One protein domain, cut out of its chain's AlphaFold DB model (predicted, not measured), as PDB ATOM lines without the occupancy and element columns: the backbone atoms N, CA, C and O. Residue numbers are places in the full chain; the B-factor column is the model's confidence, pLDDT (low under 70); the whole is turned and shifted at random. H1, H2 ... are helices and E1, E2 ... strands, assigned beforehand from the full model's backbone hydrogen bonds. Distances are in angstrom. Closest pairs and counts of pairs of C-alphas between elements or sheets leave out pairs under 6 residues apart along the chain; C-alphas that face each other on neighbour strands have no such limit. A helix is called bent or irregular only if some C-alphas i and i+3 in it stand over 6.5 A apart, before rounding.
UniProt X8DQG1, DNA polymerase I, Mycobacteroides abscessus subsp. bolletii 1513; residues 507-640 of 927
ATOM      1  N   PRO A 507      21.172  40.848 -27.493       81.94
ATOM      2  CA  PRO A 507      19.992  39.995 -27.324       81.94
ATOM      3  C   PRO A 507      18.746  40.498 -28.075       81.94
ATOM      4  O   PRO A 507      18.055  39.710 -28.725       81.94
ATOM      5  N   GLN A 508      18.497  41.813 -28.084       83.62
ATOM      6  CA  GLN A 508      17.405  42.414 -28.863       83.62
ATOM      7  C   GLN A 508      17.622  42.222 -30.371       83.62
ATOM      8  O   GLN A 508      16.695  41.817 -31.072       83.62
ATOM      9  N   HIS A 509      18.843  42.446 -30.874       84.00
ATOM     10  CA  HIS A 509      19.193  42.230 -32.283       84.00
ATOM     11  C   HIS A 509      19.029  40.761 -32.701       84.00
ATOM     12  O   HIS A 509      18.522  40.469 -33.789       84.00
ATOM     13  N   ALA A 510      19.407  39.825 -31.827       82.94
ATOM     14  CA  ALA A 510      19.169  38.403 -32.043       82.94
ATOM     15  C   ALA A 510      17.664  38.100 -32.131       82.94
ATOM     16  O   ALA A 510      17.233  37.428 -33.066       82.94
ATOM     17  N   ALA A 511      16.851  38.648 -31.222       84.25
ATOM     18  CA  ALA A 511      15.399  38.477 -31.237       84.25
ATOM     19  C   ALA A 511      14.747  39.048 -32.512       84.25
ATOM     20  O   ALA A 511      13.933  38.372 -33.142       84.25
ATOM     21  N   TYR A 512      15.170  40.235 -32.955       86.06
ATOM     22  CA  TYR A 512      14.747  40.826 -34.229       86.06
ATOM     23  C   TYR A 512      15.113  39.959 -35.429       86.06
ATOM     24  O   TYR A 512      14.279  39.690 -36.295       86.06
ATOM     25  N   THR A 513      16.348  39.462 -35.461       84.69
ATOM     26  CA  THR A 513      16.820  38.581 -36.534       84.69
ATOM     27  C   THR A 513      15.998  37.296 -36.590       84.69
ATOM     28  O   THR A 513      15.598  36.892 -37.682       84.69
ATOM     29  N   ILE A 514      15.683  36.700 -35.433       85.00
ATOM     30  CA  ILE A 514      14.796  35.534 -35.324       85.00
ATOM     31  C   ILE A 514      13.441  35.852 -35.958       85.00
ATOM     32  O   ILE A 514      13.024  35.163 -36.888       85.00
ATOM     33  N   GLY A 515      12.784  36.933 -35.525       85.00
ATOM     34  CA  GLY A 515      11.503  37.373 -36.078       85.00
ATOM     35  C   GLY A 515      11.514  37.469 -37.603       85.00
ATOM     36  O   GLY A 515      10.694  36.861 -38.295       85.00
ATOM     37  N   ARG A 516      12.525  38.172 -38.116       86.44
ATOM     38  CA  ARG A 516      12.743  38.444 -39.534       86.44
ATOM     39  C   ARG A 516      12.921  37.180 -40.374       86.44
ATOM     40  O   ARG A 516      12.193  36.973 -41.344       86.44
ATOM     41  N   VAL A 517      13.874  36.328 -39.994       85.25
ATOM     42  CA  VAL A 517      14.234  35.118 -40.752       85.25
ATOM     43  C   VAL A 517      13.067  34.131 -40.798       85.25
ATOM     44  O   VAL A 517      12.828  33.506 -41.830       85.25
ATOM     45  N   THR A 518      12.280  34.041 -39.722       85.50
ATOM     46  CA  THR A 518      11.135  33.117 -39.652       85.50
ATOM     47  C   THR A 518      10.072  33.421 -40.693       85.50
ATOM     48  O   THR A 518       9.630  32.531 -41.422       85.50
ATOM     49  N   VAL A 519       9.648  34.684 -40.754       84.94
ATOM     50  CA  VAL A 519       8.584  35.115 -41.664       84.94
ATOM     51  C   VAL A 519       9.094  35.132 -43.102       84.94
ATOM     52  O   VAL A 519       8.368  34.741 -44.017       84.94
ATOM     53  N   GLN A 520      10.363  35.501 -43.310       86.44
ATOM     54  CA  GLN A 520      11.014  35.422 -44.616       86.44
ATOM     55  C   GLN A 520      11.013  33.986 -45.164       86.44
ATOM     56  O   GLN A 520      10.622  33.776 -46.314       86.44
ATOM     57  N   LEU A 521      11.365  32.996 -44.337       85.88
ATOM     58  CA  LEU A 521      11.320  31.586 -44.724       85.88
ATOM     59  C   LEU A 521       9.889  31.143 -45.063       85.88
ATOM     60  O   LEU A 521       9.665  30.514 -46.092       85.88
ATOM     61  N   ALA A 522       8.897  31.506 -44.248       86.19
ATOM     62  CA  ALA A 522       7.499  31.160 -44.519       86.19
ATOM     63  C   ALA A 522       6.986  31.751 -45.847       86.19
ATOM     64  O   ALA A 522       6.259  31.092 -46.598       86.19
ATOM     65  N   ARG A 523       7.398  32.981 -46.176       85.25
ATOM     66  CA  ARG A 523       7.096  33.609 -47.468       85.25
ATOM     67  C   ARG A 523       7.764  32.903 -48.632       85.25
ATOM     68  O   ARG A 523       7.099  32.677 -49.639       85.25
ATOM     69  N   GLN A 524       9.032  32.530 -48.487       86.25
ATOM     70  CA  GLN A 524       9.739  31.761 -49.505       86.25
ATOM     71  C   GLN A 524       8.980  30.466 -49.825       86.25
ATOM     72  O   GLN A 524       8.690  30.208 -50.989       86.25
ATOM     73  N   ARG A 525       8.554  29.713 -48.802       89.19
ATOM     74  CA  ARG A 525       7.753  28.486 -48.982       89.19
ATOM     75  C   ARG A 525       6.426  28.741 -49.687       89.19
ATOM     76  O   ARG A 525       5.998  27.949 -50.518       89.19
ATOM     77  N   THR A 526       5.774  29.857 -49.367       85.44
ATOM     78  CA  THR A 526       4.525  30.257 -50.028       85.44
ATOM     79  C   THR A 526       4.754  30.552 -51.514       85.44
ATOM     80  O   THR A 526       3.956  30.119 -52.343       85.44
ATOM     81  N   GLY A 527       5.856  31.226 -51.858       86.94
ATOM     82  CA  GLY A 527       6.275  31.453 -53.244       86.94
ATOM     83  C   GLY A 527       6.572  30.146 -53.981       86.94
ATOM     84  O   GLY A 527       5.967  29.882 -55.012       86.94
ATOM     85  N   GLU A 528       7.393  29.273 -53.392       89.81
ATOM     86  CA  GLU A 528       7.714  27.946 -53.941       89.81
ATOM     87  C   GLU A 528       6.456  27.092 -54.179       89.81
ATOM     88  O   GLU A 528       6.343  26.414 -55.201       89.81
ATOM     89  N   LEU A 529       5.487  27.140 -53.255       87.94
ATOM     90  CA  LEU A 529       4.204  26.461 -53.421       87.94
ATOM     91  C   LEU A 529       3.404  27.046 -54.585       87.94
ATOM     92  O   LEU A 529       2.839  26.292 -55.373       87.94
ATOM     93  N   SER A 530       3.334  28.375 -54.670       87.44
ATOM     94  CA  SER A 530       2.631  29.082 -55.740       87.44
ATOM     95  C   SER A 530       3.214  28.715 -57.104       87.44
ATOM     96  O   SER A 530       2.472  28.331 -58.007       87.44
ATOM     97  N   ASP A 531       4.540  28.736 -57.230       88.38
ATOM     98  CA  ASP A 531       5.245  28.369 -58.459       88.38
ATOM     99  C   ASP A 531       4.987  26.904 -58.834       88.38
ATOM    100  O   ASP A 531       4.675  26.594 -59.986       88.38
ATOM    101  N   ALA A 532       5.025  25.991 -57.856       88.00
ATOM    102  CA  ALA A 532       4.719  24.579 -58.082       88.00
ATOM    103  C   ALA A 532       3.263  24.351 -58.520       88.00
ATOM    104  O   ALA A 532       3.008  23.516 -59.391       88.00
ATOM    105  N   LEU A 533       2.302  25.091 -57.953       85.62
ATOM    106  CA  LEU A 533       0.887  25.018 -58.331       85.62
ATOM    107  C   LEU A 533       0.640  25.541 -59.755       85.62
ATOM    108  O   LEU A 533      -0.193  24.975 -60.465       85.62
ATOM    109  N   CYS A 534       1.397  26.551 -60.187       88.00
ATOM    110  CA  CYS A 534       1.377  27.084 -61.552       88.00
ATOM    111  C   CYS A 534       2.111  26.194 -62.577       88.00
ATOM    112  O   CYS A 534       1.982  26.413 -63.781       88.00
ATOM    113  N   GLY A 535       2.859  25.182 -62.125       85.19
ATOM    114  CA  GLY A 535       3.596  24.255 -62.983       85.19
ATOM    115  C   GLY A 535       2.726  23.230 -63.742       85.19
ATOM    116  O   GLY A 535       1.508  23.128 -63.512       85.19
ATOM    117  N   PRO A 536       3.346  22.432 -64.642       87.31
ATOM    118  CA  PRO A 536       2.663  21.424 -65.457       87.31
ATOM    119  C   PRO A 536       1.873  20.414 -64.617       87.31
ATOM    120  O   PRO A 536       2.364  19.902 -63.610       87.31
ATOM    121  N   ALA A 537       0.646  20.092 -65.043       82.75
ATOM    122  CA  ALA A 537      -0.269  19.239 -64.278       82.75
ATOM    123  C   ALA A 537       0.288  17.827 -64.006       82.75
ATOM    124  O   ALA A 537       0.017  17.257 -62.950       82.75
ATOM    125  N   GLU A 538       1.099  17.299 -64.925       85.50
ATOM    126  CA  GLU A 538       1.693  15.956 -64.878       85.50
ATOM    127  C   GLU A 538       2.719  15.792 -63.743       85.50
ATOM    128  O   GLU A 538       2.797  14.726 -63.134       85.50
ATOM    129  N   THR A 539       3.474  16.846 -63.411       86.50
ATOM    130  CA  THR A 539       4.538  16.811 -62.386       86.50
ATOM    131  C   THR A 539       4.168  17.547 -61.099       86.50
ATOM    132  O   THR A 539       4.767  17.289 -60.054       86.50
ATOM    133  N   ARG A 540       3.128  18.396 -61.126       88.19
ATOM    134  CA  ARG A 540       2.663  19.230 -60.001       88.19
ATOM    135  C   ARG A 540       2.576  18.481 -58.673       88.19
ATOM    136  O   ARG A 540       3.066  18.967 -57.658       88.19
ATOM    137  N   ARG A 541       1.955  17.295 -58.658       86.94
ATOM    138  CA  ARG A 541       1.761  16.515 -57.423       86.94
ATOM    139  C   ARG A 541       3.091  16.054 -56.818       86.94
ATOM    140  O   ARG A 541       3.255  16.135 -55.602       86.94
ATOM    141  N   ALA A 542       4.029  15.603 -57.650       87.50
ATOM    142  CA  ALA A 542       5.352  15.170 -57.208       87.50
ATOM    143  C   ALA A 542       6.179  16.358 -56.691       87.50
ATOM    144  O   ALA A 542       6.748  16.276 -55.605       87.50
ATOM    145  N   THR A 543       6.150  17.495 -57.396       88.69
ATOM    146  CA  THR A 543       6.830  18.733 -56.978       88.69
ATOM    147  C   THR A 543       6.310  19.242 -55.634       88.69
ATOM    148  O   THR A 543       7.099  19.508 -54.732       88.69
ATOM    149  N   VAL A 544       4.985  19.318 -55.451       87.81
ATOM    150  CA  VAL A 544       4.381  19.743 -54.174       87.81
ATOM    151  C   VAL A 544       4.740  18.782 -53.034       87.81
ATOM    152  O   VAL A 544       4.970  19.226 -51.911       87.81
ATOM    153  N   THR A 545       4.815  17.477 -53.307       88.25
ATOM    154  CA  THR A 545       5.206  16.475 -52.302       88.25
ATOM    155  C   THR A 545       6.671  16.649 -51.887       88.25
ATOM    156  O   THR A 545       6.947  16.760 -50.695       88.25
ATOM    157  N   SER A 546       7.587  16.802 -52.850       90.25
ATOM    158  CA  SER A 546       9.013  17.036 -52.581       90.25
ATOM    159  C   SER A 546       9.263  18.340 -51.816       90.25
ATOM    160  O   SER A 546      10.051  18.367 -50.871       90.25
ATOM    161  N   LEU A 547       8.538  19.414 -52.160       88.44
ATOM    162  CA  LEU A 547       8.590  20.673 -51.415       88.44
ATOM    163  C   LEU A 547       8.181  20.474 -49.952       88.44
ATOM    164  O   LEU A 547       8.877  20.942 -49.055       88.44
ATOM    165  N   ARG A 548       7.097  19.731 -49.694       84.19
ATOM    166  CA  ARG A 548       6.640  19.436 -48.326       84.19
ATOM    167  C   ARG A 548       7.665  18.630 -47.526       84.19
ATOM    168  O   ARG A 548       7.894  18.963 -46.367       84.19
ATOM    169  N   GLU A 549       8.297  17.625 -48.126       84.81
ATOM    170  CA  GLU A 549       9.345  16.814 -47.482       84.81
ATOM    171  C   GLU A 549      10.583  17.657 -47.132       84.81
ATOM    172  O   GLU A 549      11.093  17.609 -46.006       84.81
ATOM    173  N   ARG A 550      11.022  18.516 -48.062       86.38
ATOM    174  CA  ARG A 550      12.117  19.463 -47.816       86.38
ATOM    175  C   ARG A 550      11.769  20.441 -46.694       86.38
ATOM    176  O   ARG A 550      12.553  20.622 -45.766       86.38
ATOM    177  N   TRP A 551      10.576  21.034 -46.731       86.12
ATOM    178  CA  TRP A 551      10.124  21.986 -45.715       86.12
ATOM    179  C   TRP A 551       9.999  21.378 -44.321       86.12
ATOM    180  O   TRP A 551      10.233  22.082 -43.334       86.12
ATOM    181  N   GLN A 552       9.624  20.102 -44.220       74.25
ATOM    182  CA  GLN A 552       9.624  19.390 -42.944       74.25
ATOM    183  C   GLN A 552      11.041  19.300 -42.370       74.25
ATOM    184  O   GLN A 552      11.222  19.582 -41.190       74.25
ATOM    185  N   THR A 553      12.038  19.028 -43.212       71.50
ATOM    186  CA  THR A 553      13.451  18.927 -42.806       71.50
ATOM    187  C   THR A 553      14.038  20.293 -42.423       71.50
ATOM    188  O   THR A 553      14.570  20.467 -41.331       71.50
ATOM    189  N   GLU A 554      13.875  21.309 -43.274       71.50
ATOM    190  CA  GLU A 554      14.378  22.670 -43.019       71.50
ATOM    191  C   GLU A 554      13.650  23.360 -41.853       71.50
ATOM    192  O   GLU A 554      14.226  24.165 -41.121       71.50
ATOM    193  N   GLY A 555      12.363  23.052 -41.661       60.75
ATOM    194  CA  GLY A 555      11.496  23.721 -40.690       60.75
ATOM    195  C   GLY A 555      11.879  23.460 -39.231       60.75
ATOM    196  O   GLY A 555      11.531  24.268 -38.368       60.75
ATOM    197  N   GLU A 556      12.608  22.378 -38.946       61.00
ATOM    198  CA  GLU A 556      13.089  22.068 -37.593       61.00
ATOM    199  C   GLU A 556      14.284  22.946 -37.165       61.00
ATOM    200  O   GLU A 556      14.500  23.114 -35.969       61.00
ATOM    201  N   THR A 557      15.007  23.568 -38.106       61.69
ATOM    202  CA  THR A 557      16.326  24.198 -37.858       61.69
ATOM    203  C   THR A 557      16.316  25.726 -37.719       61.69
ATOM    204  O   THR A 557      17.333  26.325 -37.386       61.69
ATOM    205  N   CYS A 558      15.178  26.392 -37.952       60.69
ATOM    206  CA  CYS A 558      15.144  27.856 -38.071       60.69
ATOM    207  C   CYS A 558      15.455  28.594 -36.747       60.69
ATOM    208  O   CYS A 558      16.046  29.670 -36.797       60.69
ATOM    209  N   TRP A 559      15.084  28.047 -35.574       61.69
ATOM    210  CA  TRP A 559      15.325  28.668 -34.244       61.69
ATOM    211  C   TRP A 559      16.119  27.813 -33.261       61.69
ATOM    212  O   TRP A 559      16.522  28.295 -32.203       61.69
ATOM    213  N   VAL A 560      16.269  26.530 -33.562       58.19
ATOM    214  CA  VAL A 560      16.755  25.528 -32.621       58.19
ATOM    215  C   VAL A 560      18.143  25.126 -33.103       58.19
ATOM    216  O   VAL A 560      18.237  24.637 -34.229       58.19
ATOM    217  N   PRO A 561      19.219  25.364 -32.323       56.41
ATOM    218  CA  PRO A 561      20.552  24.896 -32.680       56.41
ATOM    219  C   PRO A 561      20.514  23.420 -33.072       56.41
ATOM    220  O   PRO A 561      19.739  22.653 -32.492       56.41
ATOM    221  N   GLU A 562      21.350  23.023 -34.030       48.84
ATOM    222  CA  GLU A 562      21.541  21.615 -34.375       48.84
ATOM    223  C   GLU A 562      21.812  20.863 -33.053       48.84
ATOM    224  O   GLU A 562      22.736  21.220 -32.326       48.84
ATOM    225  N   HIS A 563      20.923  19.924 -32.682       51.53
ATOM    226  CA  HIS A 563      20.888  19.150 -31.418       51.53
ATOM    227  C   HIS A 563      20.095  19.688 -30.202       51.53
ATOM    228  O   HIS A 563      20.035  18.992 -29.186       51.53
ATOM    229  N   ALA A 564      19.437  20.849 -30.256       48.09
ATOM    230  CA  ALA A 564      18.598  21.308 -29.140       48.09
ATOM    231  C   ALA A 564      17.196  20.632 -29.114       48.09
ATOM    232  O   ALA A 564      16.674  20.239 -30.162       48.09
ATOM    233  N   PRO A 565      16.564  20.464 -27.930       54.66
ATOM    234  CA  PRO A 565      15.249  19.830 -27.804       54.66
ATOM    235  C   PRO A 565      14.158  20.485 -28.672       54.66
ATOM    236  O   PRO A 565      14.112  21.703 -28.861       54.66
ATOM    237  N   ARG A 566      13.250  19.660 -29.209       50.31
ATOM    238  CA  ARG A 566      12.224  20.039 -30.206       50.31
ATOM    239  C   ARG A 566      11.151  21.035 -29.706       50.31
ATOM    240  O   ARG A 566      10.373  21.527 -30.524       50.31
ATOM    241  N   ASP A 567      11.110  21.337 -28.410       55.72
ATOM    242  CA  ASP A 567      10.187  22.235 -27.686       55.72
ATOM    243  C   ASP A 567      10.764  23.645 -27.401       55.72
ATOM    244  O   ASP A 567      10.085  24.524 -26.862       55.72
ATOM    245  N   THR A 568      12.002  23.907 -27.817       61.66
ATOM    246  CA  THR A 568      12.765  25.114 -27.451       61.66
ATOM    247  C   THR A 568      12.226  26.438 -27.997       61.66
ATOM    248  O   THR A 568      12.456  27.469 -27.371       61.66
ATOM    249  N   ALA A 569      11.478  26.458 -29.104       69.81
ATOM    250  CA  ALA A 569      10.960  27.706 -29.682       69.81
ATOM    251  C   ALA A 569      10.025  28.457 -28.716       69.81
ATOM    252  O   ALA A 569      10.213  29.646 -28.460       69.81
ATOM    253  N   LEU A 570       9.067  27.748 -28.115       73.94
ATOM    254  CA  LEU A 570       8.154  28.314 -27.123       73.94
ATOM    255  C   LEU A 570       8.884  28.638 -25.808       73.94
ATOM    256  O   LEU A 570       8.666  29.698 -25.227       73.94
ATOM    257  N   HIS A 571       9.794  27.763 -25.365       74.00
ATOM    258  CA  HIS A 571      10.585  27.980 -24.147       74.00
ATOM    259  C   HIS A 571      11.472  29.222 -24.269       74.00
ATOM    260  O   HIS A 571      11.566  30.012 -23.333       74.00
ATOM    261  N   SER A 572      12.042  29.458 -25.454       74.38
ATOM    262  CA  SER A 572      12.827  30.659 -25.736       74.38
ATOM    263  C   SER A 572      12.004  31.938 -25.567       74.38
ATOM    264  O   SER A 572      12.554  32.967 -25.194       74.38
ATOM    265  N   VAL A 573      10.687  31.883 -25.796       82.69
ATOM    266  CA  VAL A 573       9.767  33.012 -25.601       82.69
ATOM    267  C   VAL A 573       9.371  33.171 -24.134       82.69
ATOM    268  O   VAL A 573       9.163  34.299 -23.699       82.69
ATOM    269  N   CYS A 574       9.296  32.092 -23.345       80.00
ATOM    270  CA  CYS A 574       8.961  32.147 -21.915       80.00
ATOM    271  C   CYS A 574       9.945  32.996 -21.089       80.00
ATOM    272  O   CYS A 574       9.517  33.688 -20.162       80.00
ATOM    273  N   ASP A 575      11.235  32.958 -21.435       77.69
ATOM    274  CA  ASP A 575      12.300  33.618 -20.666       77.69
ATOM    275  C   ASP A 575      12.763  34.965 -21.246       77.69
ATOM    276  O   ASP A 575      13.465  35.709 -20.563       77.69
ATOM    277  N   LYS A 576      12.327  35.331 -22.460       84.50
ATOM    278  CA  LYS A 576      12.655  36.628 -23.080       84.50
ATOM    279  C   LYS A 576      12.073  37.817 -22.317       84.50
ATOM    280  O   LYS A 576      10.966  37.740 -21.762       84.50
ATOM    281  N   SER A 577      12.796  38.934 -22.330       86.81
ATOM    282  CA  SER A 577      12.281  40.219 -21.850       86.81
ATOM    283  C   SER A 577      11.202  40.757 -22.796       86.81
ATOM    284  O   SER A 577      11.131  40.368 -23.964       86.81
ATOM    285  N   LEU A 578      10.345  41.661 -22.312       86.31
ATOM    286  CA  LEU A 578       9.313  42.274 -23.157       86.31
ATOM    287  C   LEU A 578       9.932  43.033 -24.345       86.31
ATOM    288  O   LEU A 578       9.395  42.966 -25.448       86.31
ATOM    289  N   ASP A 579      11.102  43.647 -24.160       83.94
ATOM    290  CA  ASP A 579      11.821  44.341 -25.233       83.94
ATOM    291  C   ASP A 579      12.330  43.374 -26.309       83.94
ATOM    292  O   ASP A 579      12.260  43.667 -27.501       83.94
ATOM    293  N   GLU A 580      12.839  42.203 -25.921       86.38
ATOM    294  CA  GLU A 580      13.251  41.176 -26.884       86.38
ATOM    295  C   GLU A 580      12.051  40.646 -27.674       86.38
ATOM    296  O   GLU A 580      12.146  40.474 -28.889       86.38
ATOM    297  N   LEU A 581      10.912  40.425 -27.010       88.75
ATOM    298  CA  LEU A 581       9.680  39.990 -27.671       88.75
ATOM    299  C   LEU A 581       9.148  41.045 -28.641       88.75
ATOM    300  O   LEU A 581       8.717  40.700 -29.739       88.75
ATOM    301  N   TRP A 582       9.211  42.323 -28.264       85.62
ATOM    302  CA  TRP A 582       8.832  43.425 -29.143       85.62
ATOM    303  C   TRP A 582       9.692  43.440 -30.407       85.62
ATOM    304  O   TRP A 582       9.168  43.408 -31.517       85.62
ATOM    305  N   ASN A 583      11.017  43.391 -30.246       84.69
ATOM    306  CA  ASN A 583      11.956  43.363 -31.366       84.69
ATOM    307  C   ASN A 583      11.769  42.123 -32.252       84.69
ATOM    308  O   ASN A 583      11.886  42.213 -33.473       84.69
ATOM    309  N   MET A 584      11.417  40.978 -31.664       87.31
ATOM    310  CA  MET A 584      11.049  39.772 -32.405       87.31
ATOM    311  C   MET A 584       9.793  39.967 -33.264       87.31
ATOM    312  O   MET A 584       9.780  39.536 -34.418       87.31
ATOM    313  N   LEU A 585       8.751  40.635 -32.757       86.44
ATOM    314  CA  LEU A 585       7.581  40.980 -33.574       86.44
ATOM    315  C   LEU A 585       7.910  42.032 -34.644       86.44
ATOM    316  O   LEU A 585       7.409  41.928 -35.759       86.44
ATOM    317  N   GLU A 586       8.787  42.989 -34.344       83.50
ATOM    318  CA  GLU A 586       9.215  44.028 -35.288       83.50
ATOM    319  C   GLU A 586      10.029  43.455 -36.460       83.50
ATOM    320  O   GLU A 586       9.833  43.822 -37.616       83.50
ATOM    321  N   GLY A 587      10.909  42.485 -36.203       83.06
ATOM    322  CA  GLY A 587      11.612  41.778 -37.276       83.06
ATOM    323  C   GLY A 587      10.652  41.005 -38.179       83.06
ATOM    324  O   GLY A 587      10.800  41.001 -39.402       83.06
ATOM    325  N   ALA A 588       9.638  40.379 -37.577       84.88
ATOM    326  CA  ALA A 588       8.600  39.639 -38.285       84.88
ATOM    327  C   ALA A 588       7.681  40.557 -39.117       84.88
ATOM    328  O   ALA A 588       7.296  40.194 -40.232       84.88
ATOM    329  N   SER A 589       7.364  41.754 -38.610       77.38
ATOM    330  CA  SER A 589       6.439  42.705 -39.241       77.38
ATOM    331  C   SER A 589       6.944  43.233 -40.589       77.38
ATOM    332  O   SER A 589       6.139  43.447 -41.494       77.38
ATOM    333  N   HIS A 590       8.266  43.327 -40.787       73.06
ATOM    334  CA  HIS A 590       8.876  43.745 -42.060       73.06
ATOM    335  C   HIS A 590       8.471  42.855 -43.251       73.06
ATOM    336  O   HIS A 590       8.449  43.292 -44.401       73.06
ATOM    337  N   TYR A 591       8.112  41.602 -42.967       71.44
ATOM    338  CA  TYR A 591       7.638  40.621 -43.936       71.44
ATOM    339  C   TYR A 591       6.191  40.182 -43.637       71.44
ATOM    340  O   TYR A 591       5.737  39.148 -44.131       71.44
ATOM    341  N   ALA A 592       5.420  40.947 -42.862       69.38
ATOM    342  CA  ALA A 592       3.993  40.690 -42.679       69.38
ATOM    343  C   ALA A 592       3.217  41.047 -43.954       69.38
ATOM    344  O   ALA A 592       3.565  41.972 -44.694       69.38
ATOM    345  N   THR A 593       2.182  40.274 -44.288       63.16
ATOM    346  CA  THR A 593       1.246  40.676 -45.347       63.16
ATOM    347  C   THR A 593       0.447  41.864 -44.824       63.16
ATOM    348  O   THR A 593      -0.343  41.690 -43.898       63.16
ATOM    349  N   ASN A 594       0.669  43.059 -45.382       52.03
ATOM    350  CA  ASN A 594      -0.101  44.258 -45.048       52.03
ATOM    351  C   ASN A 594      -1.554  44.059 -45.495       52.03
ATOM    352  O   ASN A 594      -1.930  44.416 -46.610       52.03
ATOM    353  N   ALA A 595      -2.375  43.464 -44.632       46.94
ATOM    354  CA  ALA A 595      -3.813  43.592 -44.745       46.94
ATOM    355  C   ALA A 595      -4.166  45.052 -44.428       46.94
ATOM    356  O   ALA A 595      -3.668  45.636 -43.471       46.94
ATOM    357  N   SER A 596      -5.020  45.634 -45.256       42.47
ATOM    358  CA  SER A 596      -5.446  47.038 -45.316       42.47
ATOM    359  C   SER A 596      -6.160  47.598 -44.068       42.47
ATOM    360  O   SER A 596      -6.766  48.663 -44.145       42.47
ATOM    361  N   HIS A 597      -6.095  46.921 -42.917       48.47
ATOM    362  CA  HIS A 597      -6.829  47.267 -41.699       48.47
ATOM    363  C   HIS A 597      -5.855  47.596 -40.558       48.47
ATOM    364  O   HIS A 597      -5.031  46.772 -40.163       48.47
ATOM    365  N   ALA A 598      -5.947  48.816 -40.020       56.75
ATOM    366  CA  ALA A 598      -5.111  49.275 -38.916       56.75
ATOM    367  C   ALA A 598      -5.266  48.364 -37.678       56.75
ATOM    368  O   ALA A 598      -6.376  48.151 -37.199       56.75
ATOM    369  N   GLY A 599      -4.152  47.854 -37.138       63.03
ATOM    370  CA  GLY A 599      -4.128  47.131 -35.856       63.03
ATOM    371  C   GLY A 599      -4.213  45.598 -35.916       63.03
ATOM    372  O   GLY A 599      -4.301  44.978 -34.854       63.03
ATOM    373  N   VAL A 600      -4.147  44.995 -37.110       73.75
ATOM    374  CA  VAL A 600      -4.059  43.536 -37.312       73.75
ATOM    375  C   VAL A 600      -2.758  43.184 -38.034       73.75
ATOM    376  O   VAL A 600      -2.435  43.764 -39.068       73.75
ATOM    377  N   THR A 601      -2.013  42.210 -37.515       81.06
ATOM    378  CA  THR A 601      -0.767  41.717 -38.111       81.06
ATOM    379  C   THR A 601      -0.876  40.224 -38.374       81.06
ATOM    380  O   THR A 601      -1.065  39.439 -37.449       81.06
ATOM    381  N   VAL A 602      -0.736  39.823 -39.639       84.69
ATOM    382  CA  VAL A 602      -0.733  38.411 -40.041       84.69
ATOM    383  C   VAL A 602       0.701  37.971 -40.296       84.69
ATOM    384  O   VAL A 602       1.364  38.481 -41.203       84.69
ATOM    385  N   LEU A 603       1.174  37.025 -39.489       87.00
ATOM    386  CA  LEU A 603       2.527  36.490 -39.570       87.00
ATOM    387  C   LEU A 603       2.476  35.054 -40.105       87.00
ATOM    388  O   LEU A 603       2.068  34.150 -39.369       87.00
ATOM    389  N   PRO A 604       2.876  34.814 -41.370       87.94
ATOM    390  CA  PRO A 604       3.100  33.461 -41.844       87.94
ATOM    391  C   PRO A 604       4.332  32.882 -41.150       87.94
ATOM    392  O   PRO A 604       5.344  33.554 -40.954       87.94
ATOM    393  N   THR A 605       4.246  31.611 -40.786       87.69
ATOM    394  CA  THR A 605       5.291  30.884 -40.072       87.69
ATOM    395  C   THR A 605       5.563  29.536 -40.743       87.69
ATOM    396  O   THR A 605       4.655  28.945 -41.336       87.69
ATOM    397  N   PRO A 606       6.794  29.001 -40.656       85.81
ATOM    398  CA  PRO A 606       7.139  27.744 -41.319       85.81
ATOM    399  C   PRO A 606       6.328  26.535 -40.828       85.81
ATOM    400  O   PRO A 606       6.167  25.571 -41.575       85.81
ATOM    401  N   ASN A 607       5.854  26.561 -39.576       83.94
ATOM    402  CA  ASN A 607       5.031  25.523 -38.954       83.94
ATOM    403  C   ASN A 607       4.312  26.054 -37.696       83.94
ATOM    404  O   ASN A 607       4.611  27.141 -37.200       83.94
ATOM    405  N   ARG A 608       3.400  25.244 -37.142       85.31
ATOM    406  CA  ARG A 608       2.568  25.605 -35.984       85.31
ATOM    407  C   ARG A 608       3.351  25.934 -34.708       85.31
ATOM    408  O   ARG A 608       2.901  26.789 -33.956       85.31
ATOM    409  N   ARG A 609       4.528  25.339 -34.471       81.62
ATOM    410  CA  ARG A 609       5.334  25.629 -33.264       81.62
ATOM    411  C   ARG A 609       5.803  27.080 -33.240       81.62
ATOM    412  O   ARG A 609       5.774  27.727 -32.198       81.62
ATOM    413  N   TYR A 610       6.202  27.603 -34.398       85.81
ATOM    414  CA  TYR A 610       6.554  29.013 -34.531       85.81
ATOM    415  C   TYR A 610       5.327  29.904 -34.350       85.81
ATOM    416  O   TYR A 610       5.413  30.899 -33.636       85.81
ATOM    417  N   ALA A 611       4.174  29.527 -34.917       88.94
ATOM    418  CA  ALA A 611       2.924  30.253 -34.697       88.94
ATOM    419  C   ALA A 611       2.542  30.318 -33.205       88.94
ATOM    420  O   ALA A 611       2.191  31.389 -32.721       88.94
ATOM    421  N   GLU A 612       2.682  29.218 -32.455       89.12
ATOM    422  CA  GLU A 612       2.471  29.181 -30.999       89.12
ATOM    423  C   GLU A 612       3.460  30.087 -30.251       89.12
ATOM    424  O   GLU A 612       3.066  30.828 -29.352       89.12
ATOM    425  N   ALA A 613       4.735  30.100 -30.642       88.56
ATOM    426  CA  ALA A 613       5.727  30.966 -30.017       88.56
ATOM    427  C   ALA A 613       5.471  32.462 -30.290       88.56
ATOM    428  O   ALA A 613       5.542  33.275 -29.369       88.56
ATOM    429  N   PHE A 614       5.101  32.831 -31.519       90.31
ATOM    430  CA  PHE A 614       4.679  34.197 -31.845       90.31
ATOM    431  C   PHE A 614       3.357  34.581 -31.166       90.31
ATOM    432  O   PHE A 614       3.204  35.729 -30.754       90.31
ATOM    433  N   ALA A 615       2.427  33.638 -30.992       91.75
ATOM    434  CA  ALA A 615       1.200  33.849 -30.228       91.75
ATOM    435  C   ALA A 615       1.496  34.138 -28.750       91.75
ATOM    436  O   ALA A 615       0.953  35.089 -28.197       91.75
ATOM    437  N   LEU A 616       2.411  33.386 -28.125       91.81
ATOM    438  CA  LEU A 616       2.864  33.665 -26.760       91.81
ATOM    439  C   LEU A 616       3.604  35.008 -26.664       91.81
ATOM    440  O   LEU A 616       3.395  35.748 -25.703       91.81
ATOM    441  N   ALA A 617       4.440  35.346 -27.651       90.81
ATOM    442  CA  ALA A 617       5.124  36.636 -27.701       90.81
ATOM    443  C   ALA A 617       4.115  37.793 -27.767       90.81
ATOM    444  O   ALA A 617       4.194  38.728 -26.971       90.81
ATOM    445  N   GLY A 618       3.117  37.684 -28.650       90.19
ATOM    446  CA  GLY A 618       2.000  38.621 -28.738       90.19
ATOM    447  C   GLY A 618       1.219  38.717 -27.428       90.19
ATOM    448  O   GLY A 618       1.041  39.819 -26.914       90.19
ATOM    449  N   TYR A 619       0.843  37.581 -26.839       92.31
ATOM    450  CA  TYR A 619       0.133  37.510 -25.560       92.31
ATOM    451  C   TYR A 619       0.874  38.239 -24.442       92.31
ATOM    452  O   TYR A 619       0.291  39.072 -23.755       92.31
ATOM    453  N   ARG A 620       2.180  37.987 -24.282       90.56
ATOM    454  CA  ARG A 620       3.008  38.649 -23.261       90.56
ATOM    455  C   ARG A 620       3.135  40.162 -23.479       90.56
ATOM    456  O   ARG A 620       3.363  40.875 -22.511       90.56
ATOM    457  N   LEU A 621       2.945  40.642 -24.710       88.62
ATOM    458  CA  LEU A 621       2.888  42.066 -25.067       88.62
ATOM    459  C   LEU A 621       1.465  42.658 -25.002       88.62
ATOM    460  O   LEU A 621       1.269  43.831 -25.328       88.62
ATOM    461  N   GLY A 622       0.475  41.866 -24.582       87.56
ATOM    462  CA  GLY A 622      -0.928  42.262 -24.458       87.56
ATOM    463  C   GLY A 622      -1.739  42.164 -25.755       87.56
ATOM    464  O   GLY A 622      -2.870  42.648 -25.802       87.56
ATOM    465  N   LEU A 623      -1.196  41.544 -26.806       87.44
ATOM    466  CA  LEU A 623      -1.897  41.279 -28.065       87.44
ATOM    467  C   LEU A 623      -2.654  39.954 -27.992       87.44
ATOM    468  O   LEU A 623      -2.159  38.962 -27.458       87.44
ATOM    469  N   ARG A 624      -3.843  39.917 -28.591       86.56
ATOM    470  CA  ARG A 624      -4.564  38.666 -28.816       86.56
ATOM    471  C   ARG A 624      -3.995  37.941 -30.025       86.56
ATOM    472  O   ARG A 624      -3.482  38.578 -30.945       86.56
ATOM    473  N   SER A 625      -4.119  36.620 -30.025       87.31
ATOM    474  CA  SER A 625      -3.610  35.759 -31.087       87.31
ATOM    475  C   SER A 625      -4.673  34.784 -31.581       87.31
ATOM    476  O   SER A 625      -5.399  34.217 -30.766       87.31
ATOM    477  N   LEU A 626      -4.700  34.536 -32.889       86.44
ATOM    478  CA  LEU A 626      -5.411  33.416 -33.507       86.44
ATOM    479  C   LEU A 626      -4.422  32.607 -34.347       86.44
ATOM    480  O   LEU A 626      -3.780  33.164 -35.237       86.44
ATOM    481  N   ILE A 627      -4.296  31.311 -34.064       88.75
ATOM    482  CA  ILE A 627      -3.404  30.390 -34.784       88.75
ATOM    483  C   ILE A 627      -4.218  29.538 -35.760       88.75
ATOM    484  O   ILE A 627      -5.253  28.988 -35.385       88.75
ATOM    485  N   PHE A 628      -3.725  29.384 -36.989       85.19
ATOM    486  CA  PHE A 628      -4.331  28.534 -38.017       85.19
ATOM    487  C   PHE A 628      -3.266  27.860 -38.885       85.19
ATOM    488  O   PHE A 628      -2.176  28.396 -39.105       85.19
ATOM    489  N   ASP A 629      -3.589  26.669 -39.386       85.62
ATOM    490  CA  ASP A 629      -2.720  25.926 -40.297       85.62
ATOM    491  C   ASP A 629      -2.859  26.471 -41.729       85.62
ATOM    492  O   ASP A 629      -3.940  26.877 -42.158       85.62
ATOM    493  N   ALA A 630      -1.755  26.494 -42.477       82.19
ATOM    494  CA  ALA A 630      -1.689  27.034 -43.832       82.19
ATOM    495  C   ALA A 630      -1.074  26.008 -44.805       82.19
ATOM    496  O   ALA A 630      -0.269  25.172 -44.396       82.19
ATOM    497  N   PRO A 631      -1.364  26.073 -46.119       77.81
ATOM    498  CA  PRO A 631      -0.860  25.089 -47.086       77.81
ATOM    499  C   PRO A 631       0.671  24.911 -47.127       77.81
ATOM    500  O   PRO A 631       1.141  23.825 -47.473       77.81
ATOM    501  N   ALA A 632       1.427  25.960 -46.779       79.62
ATOM    502  CA  ALA A 632       2.894  25.987 -46.740       79.62
ATOM    503  C   ALA A 632       3.482  26.067 -45.309       79.62
ATOM    504  O   ALA A 632       4.686  26.282 -45.155       79.62
ATOM    505  N   GLY A 633       2.658  25.929 -44.258       85.69
ATOM    506  CA  GLY A 633       3.094  26.084 -42.866       85.69
ATOM    507  C   GLY A 633       1.943  26.357 -41.896       85.69
ATOM    508  O   GLY A 633       0.949  25.640 -41.870       85.69
ATOM    509  N   ALA A 634       2.071  27.400 -41.082       88.94
ATOM    510  CA  ALA A 634       1.001  27.908 -40.224       88.94
ATOM    511  C   ALA A 634       1.047  29.434 -40.207       88.94
ATOM    512  O   ALA A 634       2.010  30.035 -40.679       88.94
ATOM    513  N   ALA A 635       0.052  30.086 -39.633       88.31
ATOM    514  CA  ALA A 635       0.090  31.522 -39.429       88.31
ATOM    515  C   ALA A 635      -0.538  31.905 -38.093       88.31
ATOM    516  O   ALA A 635      -1.336  31.165 -37.512       88.31
ATOM    517  N   VAL A 636      -0.136  33.076 -37.611       90.06
ATOM    518  CA  VAL A 636      -0.730  33.715 -36.444       90.06
ATOM    519  C   VAL A 636      -1.223  35.103 -36.824       90.06
ATOM    520  O   VAL A 636      -0.512  35.887 -37.454       90.06
ATOM    521  N   VAL A 637      -2.462  35.400 -36.449       87.88
ATOM    522  CA  VAL A 637      -3.024  36.750 -36.491       87.88
ATOM    523  C   VAL A 637      -2.859  37.354 -35.110       87.88
ATOM    524  O   VAL A 637      -3.419  36.839 -34.146       87.88
ATOM    525  N   LEU A 638      -2.095  38.437 -35.023       87.31
ATOM    526  CA  LEU A 638      -1.964  39.255 -33.827       87.31
ATOM    527  C   LEU A 638      -2.828  40.499 -33.980       87.31
ATOM    528  O   LEU A 638      -2.760  41.182 -35.002       87.31
ATOM    529  N   HIS A 639      -3.634  40.808 -32.974       83.56
ATOM    530  CA  HIS A 639      -4.484  41.990 -33.022       83.56
ATOM    531  C   HIS A 639      -4.680  42.612 -31.643       83.56
ATOM    532  O   HIS A 639      -4.532  41.967 -30.601       83.56
ATOM    533  N   ARG A 640      -5.029  43.900 -31.648       78.56
ATOM    534  CA  ARG A 640      -5.527  44.593 -30.459       78.56
ATOM    535  C   ARG A 640      -7.037  44.404 -30.373       78.56
ATOM    536  O   ARG A 640      -7.721  44.366 -31.392       78.56
TER     537      ARG A 640
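This is residues 507 to 640 of the 927 residues of the protein "DNA polymerase I" of Mycobacteroides abscessus subsp. bolletii 1513 (UniProt X8DQG1). A small antiparallel sheet of three strands has H5 packed along one face, while the long helix H1 passes slantwise by its E1 edge with residues 515 to 526 and folds back with H2 as a long helical hairpin that reaches out beyond the sheet. H4 packs beside the first part of H1, and H3 lies side by side with H5. The 134 printed residues hold five named helices and three named strands, in the order H1 H2 H3 H4 E1 H5 E2 E3; the sheet runs E1 E3 E2, and the class is mostly helix. The whole is compact, with a radius of gyration of the C-alphas of 15.3 A, and flat, spanning 50 by 41 by 22 A.

Look first at inner strand E3, residues 633 to 639, antiparallel to E1, residues 600 to 605, and to E2, residues 624 to 630. N 603 and O 636 are 2.9 A apart and N 635 and O 628 2.8 A, both within hydrogen-bond range; E2 and E3 form a hairpin. H5, residues 608 to 620, is on the sheet at a height of 7.9 A, along the strands; its C-alpha 608 and that of Ala 634 are the closest to E3, 5.1 A. E1, H5 and E2 make a split strand-helix-strand unit, two strands running the same way with E3 between them, its crossover right-handed. On the opposite face find H1, residues 507 to 534, slantwise to E3 at 58 degrees on the local plane, only just short of across. With residues 525 to 533 alone H1 touches H2, residues 537 to 555, in a helical hairpin at a shallow tilt of 14 degrees; the closest C-alphas, of Ala 532 and Arg 540, are 6.0 A apart. With residues 507 to 520 alone it touches H4, residues 578 to 589, closest at the C-alphas of Arg 516 and Gly 587, 4.2 A. H3, residues 568 to 575, touches H5, closest at the C-alphas of Leu 570 and Ala 613, 4.6 A. Every O i to N i+4 pair is within hydrogen-bond range in H1, H4 and H5, against 13 of 15 in H2 and 2 of 4 in H3.

Find C-alpha 507 at (19.992, 39.995, -27.324); from there H1 runs 41.0 A. H2 spans 26.7 A and is irregular, with C-alphas 538 and 541 7.5 A apart. E3 spans 20.2 A and ends at C-alpha 639, (-4.484, 41.990, -33.022).

The C-alphas of Glu 538 and Ser 577 are the farthest apart, 50.5 A. The printed part has no cut; its long link is H2 to H3, and pLDDT is under 70 at residues 555 to 569 and 592 to 599.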